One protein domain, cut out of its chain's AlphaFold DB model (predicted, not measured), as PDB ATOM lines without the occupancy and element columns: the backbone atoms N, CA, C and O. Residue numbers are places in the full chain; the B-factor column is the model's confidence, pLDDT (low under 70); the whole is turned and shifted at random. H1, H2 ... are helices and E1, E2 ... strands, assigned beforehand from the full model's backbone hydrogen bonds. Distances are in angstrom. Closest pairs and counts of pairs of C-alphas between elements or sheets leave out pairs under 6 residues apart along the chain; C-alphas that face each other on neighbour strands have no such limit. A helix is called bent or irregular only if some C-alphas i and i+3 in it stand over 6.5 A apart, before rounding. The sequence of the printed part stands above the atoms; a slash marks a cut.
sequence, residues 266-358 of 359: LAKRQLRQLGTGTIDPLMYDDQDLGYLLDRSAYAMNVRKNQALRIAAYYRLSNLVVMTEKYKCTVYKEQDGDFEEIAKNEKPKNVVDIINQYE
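This is residues 266 to 358 of the 359 residues of an uncharacterized protein of Porcincola intestinalis (UniProt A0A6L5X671). One six-stranded sheet, strongly twisted and curled like part of a barrel, wraps round the helix H2 on one face, while H1 and H3 lie side by side over the other face. The 93 printed residues have three named helices and six named strands, in the order H1 E1 E2 E3 H2 E4 E5 E6 H3. The sheet is mixed, in the order E1 E2 E3 E4 E5 E6, and the class is mixed, helices and strands. The whole is compact and rounded, with a radius of gyration of the C-alphas of 11.7 A and spans of 32 by 28 by 27 A.

H1, residues 266 to 274, begins at C-alpha 266 (169.486, 181.292, 160.070) and is 12.6 A long. E1 is residues 280 to 284, E2 residues 287 to 293 and E3 residues 296 to 300. H2, residues 304 to 314, begins at C-alpha 304 (155.040, 176.033, 173.594) and is 15.5 A long. E4 is residues 318 to 322, E5 residues 328 to 334, 18.8 A, and E6 residues 337 to 345, 21.4 A. H3, residues 347 to 356, is 15.3 A long and ends at C-alpha 356 (176.837, 176.281, 177.515); it is irregular, with C-alphas 348 and 351 7.4 A apart.

E1 E2 E3 and E4 E5 E6 are two meanders, each strand the antiparallel neighbour of the one before. N 282 and O 290 of the hairpin E1 and E2 are within hydrogen-bond range at 2.8 A, and so are N 298 and O 291 of the hairpin E2 and E3, at 2.8 A. E3 and E4 are parallel at 18 degrees, with N 299 and O 320 at 2.8 A; with H2 between them they form a strand-helix-strand unit, its crossover right-handed. N 321 and O 329 of E4 and E5 are 2.8 A apart, as are N 330 and O 342 of E5 and E6. The sheet curls round H2; the closest C-alphas of H2 and E4 are those of Ala 311 and Leu 319, 6.7 A. On the opposite face, H1 has a height of 8.6 A over the sheet and lies over E3 and, only just, E2, with 3 of its C-alphas there. H3, at 8.9 A, lies over E5, along the strands at 11 degrees on the local plane. H1 and H3 touch at Gln 270 and Val 351, whose C-alphas are 6.7 A apart, and run the same way at a shallow tilt of 21 degrees. In H2 every O i to N i+4 pair is within hydrogen-bond range, in H1 4 of 5 and in H3 4 of 6.

The two C-alphas farthest apart, those of Asp 286 and Gln 356, are 33.4 A apart. The printed part has no cut, and its links between named elements are tight. The mean pLDDT of the printed part is 93.2, and residue 358 is under 70.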
ATOM      1  N   LEU A 266     169.093 181.363 158.661       95.69
ATOM      2  CA  LEU A 266     169.486 181.292 160.070       95.69
ATOM      3  C   LEU A 266     169.479 179.853 160.586       95.69
ATOM      4  O   LEU A 266     170.493 179.403 161.120       95.69
ATOM      5  N   ALA A 267     168.375 179.134 160.383       96.88
ATOM      6  CA  ALA A 267     168.202 177.762 160.839       96.88
ATOM      7  C   ALA A 267     169.278 176.846 160.252       96.88
ATOM      8  O   ALA A 267     169.997 176.183 160.998       96.88
ATOM      9  N   LYS A 268     169.465 176.856 158.924       95.94
ATOM     10  CA  LYS A 268     170.452 175.987 158.270       95.94
ATOM     11  C   LYS A 268     171.880 176.314 158.688       95.94
ATOM     12  O   LYS A 268     172.665 175.401 158.938       95.94
ATOM     13  N   ARG A 269     172.224 177.602 158.794       94.38
ATOM     14  CA  ARG A 269     173.562 178.024 159.230       94.38
ATOM     15  C   ARG A 269     173.865 177.564 160.654       94.38
ATOM     16  O   ARG A 269     174.982 177.138 160.914       94.38
ATOM     17  N   GLN A 270     172.896 177.648 161.560       95.56
ATOM     18  CA  GLN A 270     173.087 177.273 162.961       95.56
ATOM     19  C   GLN A 270     173.046 175.761 163.171       95.56
ATOM     20  O   GLN A 270     173.857 175.245 163.927       95.56
ATOM     21  N   LEU A 271     172.187 175.032 162.455       96.38
ATOM     22  CA  LEU A 271     172.186 173.566 162.481       96.38
ATOM     23  C   LEU A 271     173.537 172.985 162.045       96.38
ATOM     24  O   LEU A 271     174.039 172.083 162.703       96.38
ATOM     25  N   ARG A 272     174.184 173.561 161.021       94.56
ATOM     26  CA  ARG A 272     175.546 173.166 160.597       94.56
ATOM     27  C   ARG A 272     176.633 173.417 161.647       94.56
ATOM     28  O   ARG A 272     177.713 172.854 161.533       94.56
ATOM     29  N   GLN A 273     176.381 174.280 162.631       93.62
ATOM     30  CA  GLN A 273     177.297 174.487 163.761       93.62
ATOM     31  C   GLN A 273     177.047 173.483 164.894       93.62
ATOM     32  O   GLN A 273     177.928 173.278 165.718       93.62
ATOM     33  N   LEU A 274     175.857 172.874 164.933       92.56
ATOM     34  CA  LEU A 274     175.429 171.934 165.971       92.56
ATOM     35  C   LEU A 274     175.614 170.463 165.569       92.56
ATOM     36  O   LEU A 274     175.496 169.587 166.419       92.56
ATOM     37  N   GLY A 275     175.888 170.174 164.296       91.06
ATOM     38  CA  GLY A 275     176.133 168.814 163.831       91.06
ATOM     39  C   GLY A 275     176.590 168.751 162.376       91.06
ATOM     40  O   GLY A 275     176.706 169.767 161.691       91.06
ATOM     41  N   THR A 276     176.878 167.535 161.913       90.38
ATOM     42  CA  THR A 276     177.483 167.262 160.595       90.38
ATOM     43  C   THR A 276     176.582 166.446 159.667       90.38
ATOM     44  O   THR A 276     176.988 166.131 158.547       90.38
ATOM     45  N   GLY A 277     175.372 166.099 160.119       92.12
ATOM     46  CA  GLY A 277     174.388 165.343 159.350       92.12
ATOM     47  C   GLY A 277     173.736 166.119 158.197       92.12
ATOM     48  O   GLY A 277     174.089 167.254 157.865       92.12
ATOM     49  N   THR A 278     172.741 165.484 157.579       94.44
ATOM     50  CA  THR A 278     171.881 166.117 156.570       94.44
ATOM     51  C   THR A 278     170.825 166.978 157.259       94.44
ATOM     52  O   THR A 278     170.310 166.613 158.313       94.44
ATOM     53  N   ILE A 279     170.503 168.127 156.663       97.19
ATOM     54  CA  ILE A 279     169.380 168.949 157.117       97.19
ATOM     55  C   ILE A 279     168.115 168.492 156.397       97.19
ATOM     56  O   ILE A 279     168.000 168.691 155.185       97.19
ATOM     57  N   ASP A 280     167.161 167.968 157.156       96.75
ATOM     58  CA  ASP A 280     165.866 167.501 156.669       96.75
ATOM     59  C   ASP A 280     164.734 168.487 157.024       96.75
ATOM     60  O   ASP A 280     164.853 169.253 157.989       96.75
ATOM     61  N   PRO A 281     163.618 168.496 156.270       96.81
ATOM     62  CA  PRO A 281     162.418 169.236 156.655       96.81
ATOM     63  C   PRO A 281     161.828 168.720 157.974       96.81
ATOM     64  O   PRO A 281     161.683 167.513 158.182       96.81
ATOM     65  N   LEU A 282     161.430 169.636 158.854       96.62
ATOM     66  CA  LEU A 282     160.717 169.325 160.091       96.62
ATOM     67  C   LEU A 282     159.207 169.315 159.821       96.62
ATOM     68  O   LEU A 282     158.559 170.362 159.853       96.62
ATOM     69  N   MET A 283     158.650 168.127 159.590       95.50
ATOM     70  CA  MET A 283     157.226 167.938 159.300       95.50
ATOM     71  C   MET A 283     156.445 167.533 160.556       95.50
ATOM     72  O   MET A 283     156.780 166.559 161.219       95.50
ATOM     73  N   TYR A 284     155.358 168.219 160.893       93.12
ATOM     74  CA  TYR A 284     154.503 167.814 162.015       93.12
ATOM     75  C   TYR A 284     153.038 168.095 161.700       93.12
ATOM     76  O   TYR A 284     152.705 169.207 161.301       93.12
ATOM     77  N   ASP A 285     152.169 167.094 161.873       90.88
ATOM     78  CA  ASP A 285     150.753 167.147 161.471       90.88
ATOM     79  C   ASP A 285     150.569 167.629 160.010       90.88
ATOM     80  O   ASP A 285     149.769 168.521 159.734       90.88
ATOM     81  N   ASP A 286     151.363 167.074 159.081       90.88
ATOM     82  CA  ASP A 286     151.421 167.438 157.651       90.88
ATOM     83  C   ASP A 286     151.797 168.907 157.356       90.88
ATOM     84  O   ASP A 286     151.633 169.391 156.235       90.88
ATOM     85  N   GLN A 287     152.345 169.627 158.341       92.50
ATOM     86  CA  GLN A 287     152.842 170.995 158.184       92.50
ATOM     87  C   GLN A 287     154.369 171.023 158.169       92.50
ATOM     88  O   GLN A 287     155.008 170.436 159.040       92.50
ATOM     89  N   ASP A 288     154.947 171.751 157.211       94.12
ATOM     90  CA  ASP A 288     156.362 172.126 157.247       94.12
ATOM     91  C   ASP A 288     156.550 173.235 158.283       94.12
ATOM     92  O   ASP A 288     156.034 174.348 158.137       94.12
ATOM     93  N   LEU A 289     157.249 172.901 159.366       95.19
ATOM     94  CA  LEU A 289     157.506 173.812 160.472       95.19
ATOM     95  C   LEU A 289     158.943 174.333 160.485       95.19
ATOM     96  O   LEU A 289     159.213 175.280 161.228       95.19
ATOM     97  N   GLY A 290     159.850 173.754 159.693       96.88
ATOM     98  CA  GLY A 290     161.241 174.182 159.625       96.88
ATOM     99  C   GLY A 290     162.237 173.081 159.287       96.88
ATOM    100  O   GLY A 290     162.065 172.350 158.321       96.88
ATOM    101  N   TYR A 291     163.324 172.998 160.055       98.19
ATOM    102  CA  TYR A 291     164.496 172.198 159.696       98.19
ATOM    103  C   TYR A 291     165.014 171.387 160.881       98.19
ATOM    104  O   TYR A 291     165.024 171.866 162.015       98.19
ATOM    105  N   LEU A 292     165.483 170.177 160.605       97.25
ATOM    106  CA  LEU A 292     166.030 169.219 161.560       97.25
ATOM    107  C   LEU A 292     167.424 168.787 161.098       97.25
ATOM    108  O   LEU A 292     167.625 168.535 159.916       97.25
ATOM    109  N   LEU A 293     168.368 168.676 162.027       97.19
ATOM    110  CA  LEU A 293     169.641 167.990 161.823       97.19
ATOM    111  C   LEU A 293     169.990 167.227 163.102       97.19
ATOM    112  O   LEU A 293     170.027 167.804 164.191       97.19
ATOM    113  N   ASP A 294     170.239 165.929 162.964       93.88
ATOM    114  CA  ASP A 294     170.491 165.009 164.074       93.88
ATOM    115  C   ASP A 294     169.393 165.107 165.156       93.88
ATOM    116  O   ASP A 294     168.225 164.814 164.897       93.88
ATOM    117  N   ARG A 295     169.743 165.533 166.376       94.62
ATOM    118  CA  ARG A 295     168.802 165.745 167.493       94.62
ATOM    119  C   ARG A 295     168.507 167.228 167.750       94.62
ATOM    120  O   ARG A 295     168.029 167.578 168.829       94.62
ATOM    121  N   SER A 296     168.791 168.101 166.790       97.06
ATOM    122  CA  SER A 296     168.588 169.547 166.896       97.06
ATOM    123  C   SER A 296     167.624 170.029 165.818       97.06
ATOM    124  O   SER A 296     167.811 169.734 164.641       97.06
ATOM    125  N   ALA A 297     166.605 170.804 166.188       97.88
ATOM    126  CA  ALA A 297     165.650 171.344 165.221       97.88
ATOM    127  C   ALA A 297     165.396 172.841 165.400       97.88
ATOM    128  O   ALA A 297     165.503 173.390 166.495       97.88
ATOM    129  N   TYR A 298     165.005 173.485 164.306       98.25
ATOM    130  CA  TYR A 298     164.522 174.857 164.257       98.25
ATOM    131  C   TYR A 298     163.106 174.858 163.694       98.25
ATOM    132  O   TYR A 298     162.864 174.302 162.625       98.25
ATOM    133  N   ALA A 299     162.187 175.524 164.388       97.50
ATOM    134  CA  ALA A 299     160.803 175.672 163.967       97.50
ATOM    135  C   ALA A 299     160.363 177.142 163.984       97.50
ATOM    136  O   ALA A 299     160.834 177.924 164.813       97.50
ATOM    137  N   MET A 300     159.434 177.534 163.112       95.25
ATOM    138  CA  MET A 300     158.931 178.911 163.050       95.25
ATOM    139  C   MET A 300     157.502 179.037 163.600       95.25
ATOM    140  O   MET A 300     156.620 178.259 163.258       95.25
ATOM    141  N   ASN A 301     157.261 180.049 164.441       91.56
ATOM    142  CA  ASN A 301     155.951 180.436 164.992       91.56
ATOM    143  C   ASN A 301     155.165 179.316 165.711       91.56
ATOM    144  O   ASN A 301     153.936 179.360 165.804       91.56
ATOM    145  N   VAL A 302     155.866 178.339 166.284       93.69
ATOM    146  CA  VAL A 302     155.261 177.226 167.026       93.69
ATOM    147  C   VAL A 302     154.929 177.631 168.470       93.69
ATOM    148  O   VAL A 302     155.704 178.300 169.153       93.69
ATOM    149  N   ARG A 303     153.764 177.213 168.983       93.00
ATOM    150  CA  ARG A 303     153.378 177.446 170.391       93.00
ATOM    151  C   ARG A 303     154.089 176.466 171.327       93.00
ATOM    152  O   ARG A 303     154.291 175.317 170.957       93.00
ATOM    153  N   LYS A 304     154.337 176.859 172.585       92.69
ATOM    154  CA  LYS A 304     155.040 176.033 173.594       92.69
ATOM    155  C   LYS A 304     154.559 174.575 173.656       92.69
ATOM    156  O   LYS A 304     155.352 173.669 173.454       92.69
ATOM    157  N   ASN A 305     153.260 174.331 173.839       92.44
ATOM    158  CA  ASN A 305     152.733 172.958 173.935       92.44
ATOM    159  C   ASN A 305     152.950 172.133 172.657       92.44
ATOM    160  O   ASN A 305     153.081 170.916 172.713       92.44
ATOM    161  N   GLN A 306     152.962 172.775 171.488       94.38
ATOM    162  CA  GLN A 306     153.274 172.103 170.231       94.38
ATOM    163  C   GLN A 306     154.780 171.840 170.115       94.38
ATOM    164  O   GLN A 306     155.152 170.739 169.735       94.38
ATOM    165  N   ALA A 307     155.626 172.787 170.531       93.94
ATOM    166  CA  ALA A 307     157.079 172.624 170.571       93.94
ATOM    167  C   ALA A 307     157.499 171.419 171.430       93.94
ATOM    168  O   ALA A 307     158.267 170.583 170.966       93.94
ATOM    169  N   LEU A 308     156.920 171.263 172.628       92.81
ATOM    170  CA  LEU A 308     157.185 170.108 173.500       92.81
ATOM    171  C   LEU A 308     156.783 168.773 172.844       92.81
ATOM    172  O   LEU A 308     157.515 167.791 172.924       92.81
ATOM    173  N   ARG A 309     155.642 168.737 172.140       94.00
ATOM    174  CA  ARG A 309     155.197 167.532 171.415       94.00
ATOM    175  C   ARG A 309     156.100 167.192 170.231       94.00
ATOM    176  O   ARG A 309     156.382 166.017 170.020       94.00
ATOM    177  N   ILE A 310     156.561 168.199 169.488       94.94
ATOM    178  CA  ILE A 310     157.525 168.028 168.390       94.94
ATOM    179  C   ILE A 310     158.836 167.457 168.931       94.94
ATOM    180  O   ILE A 310     159.344 166.479 168.387       94.94
ATOM    181  N   ALA A 311     159.349 168.027 170.025       94.56
ATOM    182  CA  ALA A 311     160.578 167.565 170.658       94.56
ATOM    183  C   ALA A 311     160.494 166.100 171.092       94.56
ATOM    184  O   ALA A 311     161.388 165.319 170.770       94.56
ATOM    185  N   ALA A 312     159.388 165.704 171.726       92.75
ATOM    186  CA  ALA A 312     159.151 164.317 172.112       92.75
ATOM    187  C   ALA A 312     159.023 163.376 170.897       92.75
ATOM    188  O   ALA A 312     159.620 162.299 170.890       92.75
ATOM    189  N   TYR A 313     158.281 163.780 169.857       94.00
ATOM    190  CA  TYR A 313     158.069 162.973 168.649       94.00
ATOM    191  C   TYR A 313     159.386 162.673 167.917       94.00
ATOM    192  O   TYR A 313     159.653 161.526 167.564       94.00
ATOM    193  N   TYR A 314     160.233 163.692 167.752       94.38
ATOM    194  CA  TYR A 314     161.527 163.580 167.078       94.38
ATOM    195  C   TYR A 314     162.689 163.186 168.003       94.38
ATOM    196  O   TYR A 314     163.812 163.027 167.532       94.38
ATOM    197  N   ARG A 315     162.440 163.011 169.311       93.75
ATOM    198  CA  ARG A 315     163.466 162.740 170.339       93.75
ATOM    199  C   ARG A 315     164.611 163.758 170.310       93.75
ATOM    200  O   ARG A 315     165.793 163.397 170.376       93.75
ATOM    201  N   LEU A 316     164.254 165.031 170.183       95.25
ATOM    202  CA  LEU A 316     165.212 166.126 170.091       95.25
ATOM    203  C   LEU A 316     165.959 166.315 171.410       95.25
ATOM    204  O   LEU A 316     165.376 166.205 172.482       95.25
ATOM    205  N   SER A 317     167.236 166.658 171.305       94.94
ATOM    206  CA  SER A 317     168.026 167.219 172.397       94.94
ATOM    207  C   SER A 317     167.880 168.733 172.446       94.94
ATOM    208  O   SER A 317     167.850 169.295 173.534       94.94
ATOM    209  N   ASN A 318     167.734 169.390 171.289       96.50
ATOM    210  CA  ASN A 318     167.582 170.839 171.188       96.50
ATOM    211  C   ASN A 318     166.445 171.203 170.221       96.50
ATOM    212  O   ASN A 318     166.348 170.659 169.121       96.50
ATOM    213  N   LEU A 319     165.612 172.173 170.594       97.50
ATOM    214  CA  LEU A 319     164.611 172.767 169.710       97.50
ATOM    215  C   LEU A 319     164.641 174.281 169.859       97.50
ATOM    216  O   LEU A 319     164.451 174.818 170.948       97.50
ATOM    217  N   VAL A 320     164.809 174.976 168.743       97.81
ATOM    218  CA  VAL A 320     164.762 176.433 168.690       97.81
ATOM    219  C   VAL A 320     163.494 176.861 167.974       97.81
ATOM    220  O   VAL A 320     163.266 176.512 166.820       97.81
ATOM    221  N   VAL A 321     162.667 177.653 168.647       97.50
ATOM    222  CA  VAL A 321     161.471 178.246 168.049       97.50
ATOM    223  C   VAL A 321     161.729 179.715 167.740       97.50
ATOM    224  O   VAL A 321     162.021 180.501 168.643       97.50
ATOM    225  N   MET A 322     161.592 180.098 166.471       96.44
ATOM    226  CA  MET A 322     161.767 181.469 165.995       96.44
ATOM    227  C   MET A 322     160.431 182.160 165.720       96.44
ATOM    228  O   MET A 322     159.505 181.572 165.170       96.44
ATOM    229  N   THR A 323     160.351 183.443 166.064       94.12
ATOM    230  CA  THR A 323     159.274 184.338 165.605       94.12
ATOM    231  C   THR A 323     159.557 184.880 164.197       94.12
ATOM    232  O   THR A 323     160.681 184.786 163.709       94.12
ATOM    233  N   GLU A 324     158.595 185.570 163.579       89.56
ATOM    234  CA  GLU A 324     158.794 186.285 162.297       89.56
ATOM    235  C   GLU A 324     159.871 187.385 162.343       89.56
ATOM    236  O   GLU A 324     160.383 187.812 161.310       89.56
ATOM    237  N   LYS A 325     160.223 187.858 163.546       89.19
ATOM    238  CA  LYS A 325     161.337 188.796 163.785       89.19
ATOM    239  C   LYS A 325     162.622 188.083 164.212       89.19
ATOM    240  O   LYS A 325     163.522 188.712 164.764       89.19
ATOM    241  N   TYR A 326     162.662 186.765 164.047       92.62
ATOM    242  CA  TYR A 326     163.767 185.879 164.406       92.62
ATOM    243  C   TYR A 326     164.144 185.882 165.894       92.62
ATOM    244  O   TYR A 326     165.203 185.393 166.268       92.62
ATOM    245  N   LYS A 327     163.281 186.386 166.788       94.31
ATOM    246  CA  LYS A 327     163.474 186.178 168.233       94.31
ATOM    247  C   LYS A 327     163.322 184.700 168.558       94.31
ATOM    248  O   LYS A 327     162.337 184.097 168.131       94.31
ATOM    249  N   CYS A 328     164.286 184.162 169.293       96.38
ATOM    250  CA  CYS A 328     164.446 182.737 169.535       96.38
ATOM    251  C   CYS A 328     163.989 182.358 170.946       96.38
ATOM    252  O   CYS A 328     164.248 183.073 171.914       96.38
ATOM    253  N   THR A 329     163.317 181.219 171.059       97.38
ATOM    254  CA  THR A 329     163.112 180.497 172.319       97.38
ATOM    255  C   THR A 329     163.821 179.161 172.186       97.38
ATOM    256  O   THR A 329     163.587 178.457 171.205       97.38
ATOM    257  N   VAL A 330     164.706 178.846 173.125       97.25
ATOM    258  CA  VAL A 330     165.539 177.642 173.098       97.25
ATOM    259  C   VAL A 330     165.006 176.670 174.135       97.25
ATOM    260  O   VAL A 330     164.852 177.024 175.305       97.25
ATOM    261  N   TYR A 331     164.733 175.455 173.686       96.12
ATOM    262  CA  TYR A 331     164.334 174.342 174.523       96.12
ATOM    263  C   TYR A 331     165.386 173.237 174.450       96.12
ATOM    264  O   TYR A 331     165.934 172.986 173.368       96.12
ATOM    265  N   LYS A 332     165.657 172.586 175.581       94.75
ATOM    266  CA  LYS A 332     166.681 171.548 175.702       94.75
ATOM    267  C   LYS A 332     166.199 170.384 176.563       94.75
ATOM    268  O   LYS A 332     165.481 170.592 177.536       94.75
ATOM    269  N   GLU A 333     166.610 169.173 176.203       92.81
ATOM    270  CA  GLU A 333     166.393 167.972 177.017       92.81
ATOM    271  C   GLU A 333     167.295 168.011 178.263       92.81
ATOM    272  O   GLU A 333     168.517 168.094 178.140       92.81
ATOM    273  N   GLN A 334     166.693 167.960 179.454       87.19
ATOM    274  CA  GLN A 334     167.356 167.894 180.759       87.19
ATOM    275  C   GLN A 334     166.640 166.870 181.642       87.19
ATOM    276  O   GLN A 334     165.424 166.913 181.786       87.19
ATOM    277  N   ASP A 335     167.386 165.916 182.206       82.19
ATOM    278  CA  ASP A 335     166.868 164.887 183.126       82.19
ATOM    279  C   ASP A 335     165.617 164.123 182.631       82.19
ATOM    280  O   ASP A 335     164.803 163.634 183.415       82.19
ATOM    281  N   GLY A 336     165.478 163.976 181.309       77.00
ATOM    282  CA  GLY A 336     164.347 163.296 180.670       77.00
ATOM    283  C   GLY A 336     163.098 164.163 180.470       77.00
ATOM    284  O   GLY A 336     162.097 163.644 179.973       77.00
ATOM    285  N   ASP A 337     163.152 165.453 180.811       82.81
ATOM    286  CA  ASP A 337     162.150 166.457 180.446       82.81
ATOM    287  C   ASP A 337     162.729 167.474 179.447       82.81
ATOM    288  O   ASP A 337     163.937 167.551 179.226       82.81
ATOM    289  N   PHE A 338     161.863 168.234 178.783       88.38
ATOM    290  CA  PHE A 338     162.254 169.205 177.767       88.38
ATOM    291  C   PHE A 338     161.937 170.624 178.242       88.38
ATOM    292  O   PHE A 338     160.792 171.082 178.206       88.38
ATOM    293  N   GLU A 339     162.968 171.332 178.698       91.19
ATOM    294  CA  GLU A 339     162.830 172.603 179.401       91.19
ATOM    295  C   GLU A 339     163.136 173.810 178.512       91.19
ATOM    296  O   GLU A 339     163.938 173.757 177.584       91.19
ATOM    297  N   GLU A 340     162.484 174.936 178.807       94.56
ATOM    298  CA  GLU A 340     162.764 176.231 178.183       94.56
ATOM    299  C   GLU A 340     163.970 176.874 178.881       94.56
ATOM    300  O   GLU A 340     163.832 177.391 179.987       94.56
ATOM    301  N   ILE A 341     165.138 176.864 178.235       95.25
ATOM    302  CA  ILE A 341     166.385 177.380 178.827       95.25
ATOM    303  C   ILE A 341     166.654 178.847 178.474       95.25
ATOM    304  O   ILE A 341     167.390 179.532 179.180       95.25
ATOM    305  N   ALA A 342     166.055 179.354 177.391       95.50
ATOM    306  CA  ALA A 342     166.165 180.757 177.002       95.50
ATOM    307  C   ALA A 342     164.958 181.226 176.182       95.50
ATOM    308  O   ALA A 342     164.346 180.453 175.441       95.50
ATOM    309  N   LYS A 343     164.640 182.523 176.257       95.75
ATOM    310  CA  LYS A 343     163.491 183.119 175.565       95.75
ATOM    311  C   LYS A 343     163.783 184.531 175.086       95.75
ATOM    312  O   LYS A 343     164.380 185.327 175.798       95.75
ATOM    313  N   ASN A 344     163.233 184.868 173.919       93.38
ATOM    314  CA  ASN A 344     163.365 186.179 173.277       93.38
ATOM    315  C   ASN A 344     164.823 186.545 172.940       93.38
ATOM    316  O   ASN A 344     165.193 187.720 172.884       93.38
ATOM    317  N   GLU A 345     165.634 185.527 172.672       95.25
ATOM    318  CA  GLU A 345     167.045 185.681 172.352       95.25
ATOM    319  C   GLU A 345     167.262 186.140 170.915       95.25
ATOM    320  O   GLU A 345     166.450 185.890 170.016       95.25
ATOM    321  N   LYS A 346     168.385 186.827 170.691       91.38
ATOM    322  CA  LYS A 346     168.836 187.140 169.333       91.38
ATOM    323  C   LYS A 346     169.412 185.879 168.682       91.38
ATOM    324  O   LYS A 346     170.154 185.168 169.359       91.38
ATOM    325  N   PRO A 347     169.198 185.653 167.369       91.25
ATOM    326  CA  PRO A 347     169.730 184.480 166.675       91.25
ATOM    327  C   PRO A 347     171.217 184.252 166.935       91.25
ATOM    328  O   PRO A 347     171.624 183.136 167.223       91.25
ATOM    329  N   LYS A 348     172.026 185.316 166.914       89.56
ATOM    330  CA  LYS A 348     173.482 185.227 167.088       89.56
ATOM    331  C   LYS A 348     173.949 184.594 168.409       89.56
ATOM    332  O   LYS A 348     175.079 184.144 168.449       89.56
ATOM    333  N   ASN A 349     173.107 184.553 169.445       92.44
ATOM    334  CA  ASN A 349     173.453 183.984 170.753       92.44
ATOM    335  C   ASN A 349     173.049 182.504 170.888       92.44
ATOM    336  O   ASN A 349     173.418 181.854 171.857       92.44
ATOM    337  N   VAL A 350     172.233 181.975 169.969       93.94
ATOM    338  CA  VAL A 350     171.526 180.697 170.172       93.94
ATOM    339  C   VAL A 350     172.478 179.509 170.292       93.94
ATOM    340  O   VAL A 350     172.296 178.681 171.177       93.94
ATOM    341  N   VAL A 351     173.488 179.429 169.424       93.69
ATOM    342  CA  VAL A 351     174.450 178.313 169.428       93.69
ATOM    343  C   VAL A 351     175.284 178.326 170.710       93.69
ATOM    344  O   VAL A 351     175.408 177.294 171.360       93.69
ATOM    345  N   ASP A 352     175.755 179.501 171.138       93.38
ATOM    346  CA  ASP A 352     176.491 179.650 172.399       93.38
ATOM    347  C   ASP A 352     175.648 179.210 173.603       93.38
ATOM    348  O   ASP A 352     176.144 178.505 174.479       93.38
ATOM    349  N   ILE A 353     174.361 179.578 173.629       93.88
ATOM    350  CA  ILE A 353     173.426 179.152 174.679       93.88
ATOM    351  C   ILE A 353     173.273 177.631 174.680       93.88
ATOM    352  O   ILE A 353     173.342 177.024 175.739       93.88
ATOM    353  N   ILE A 354     173.091 176.994 173.522       92.75
ATOM    354  CA  ILE A 354     172.944 175.530 173.452       92.75
ATOM    355  C   ILE A 354     174.196 174.830 174.006       92.75
ATOM    356  O   ILE A 354     174.064 173.923 174.837       92.75
ATOM    357  N   ASN A 355     175.381 175.301 173.608       90.56
ATOM    358  CA  ASN A 355     176.675 174.720 173.977       90.56
ATOM    359  C   ASN A 355     177.028 174.928 175.460       90.56
ATOM    360  O   ASN A 355     177.663 174.073 176.069       90.56
ATOM    361  N   GLN A 356     176.600 176.035 176.082       88.00
ATOM    362  CA  GLN A 356     176.837 176.281 177.515       88.00
ATOM    363  C   GLN A 356     176.208 175.215 178.421       88.00
ATOM    364  O   GLN A 356     176.727 174.955 179.502       88.00
ATOM    365  N   TYR A 357     175.123 174.585 177.970       75.44
ATOM    366  CA  TYR A 357     174.406 173.545 178.707       75.44
ATOM    367  C   TYR A 357     174.808 172.123 178.271       75.44
ATOM    368  O   TYR A 357     174.034 171.191 178.475       75.44
ATOM    369  N   GLU A 358     175.915 171.935 177.542       64.44
ATOM    370  CA  GLU A 358     176.460 170.599 177.209       64.44
ATOM    371  C   GLU A 358     177.485 170.083 178.237       64.44
ATOM    372  O   GLU A 358     177.960 168.958 178.092       64.44
TER     373      GLU A 358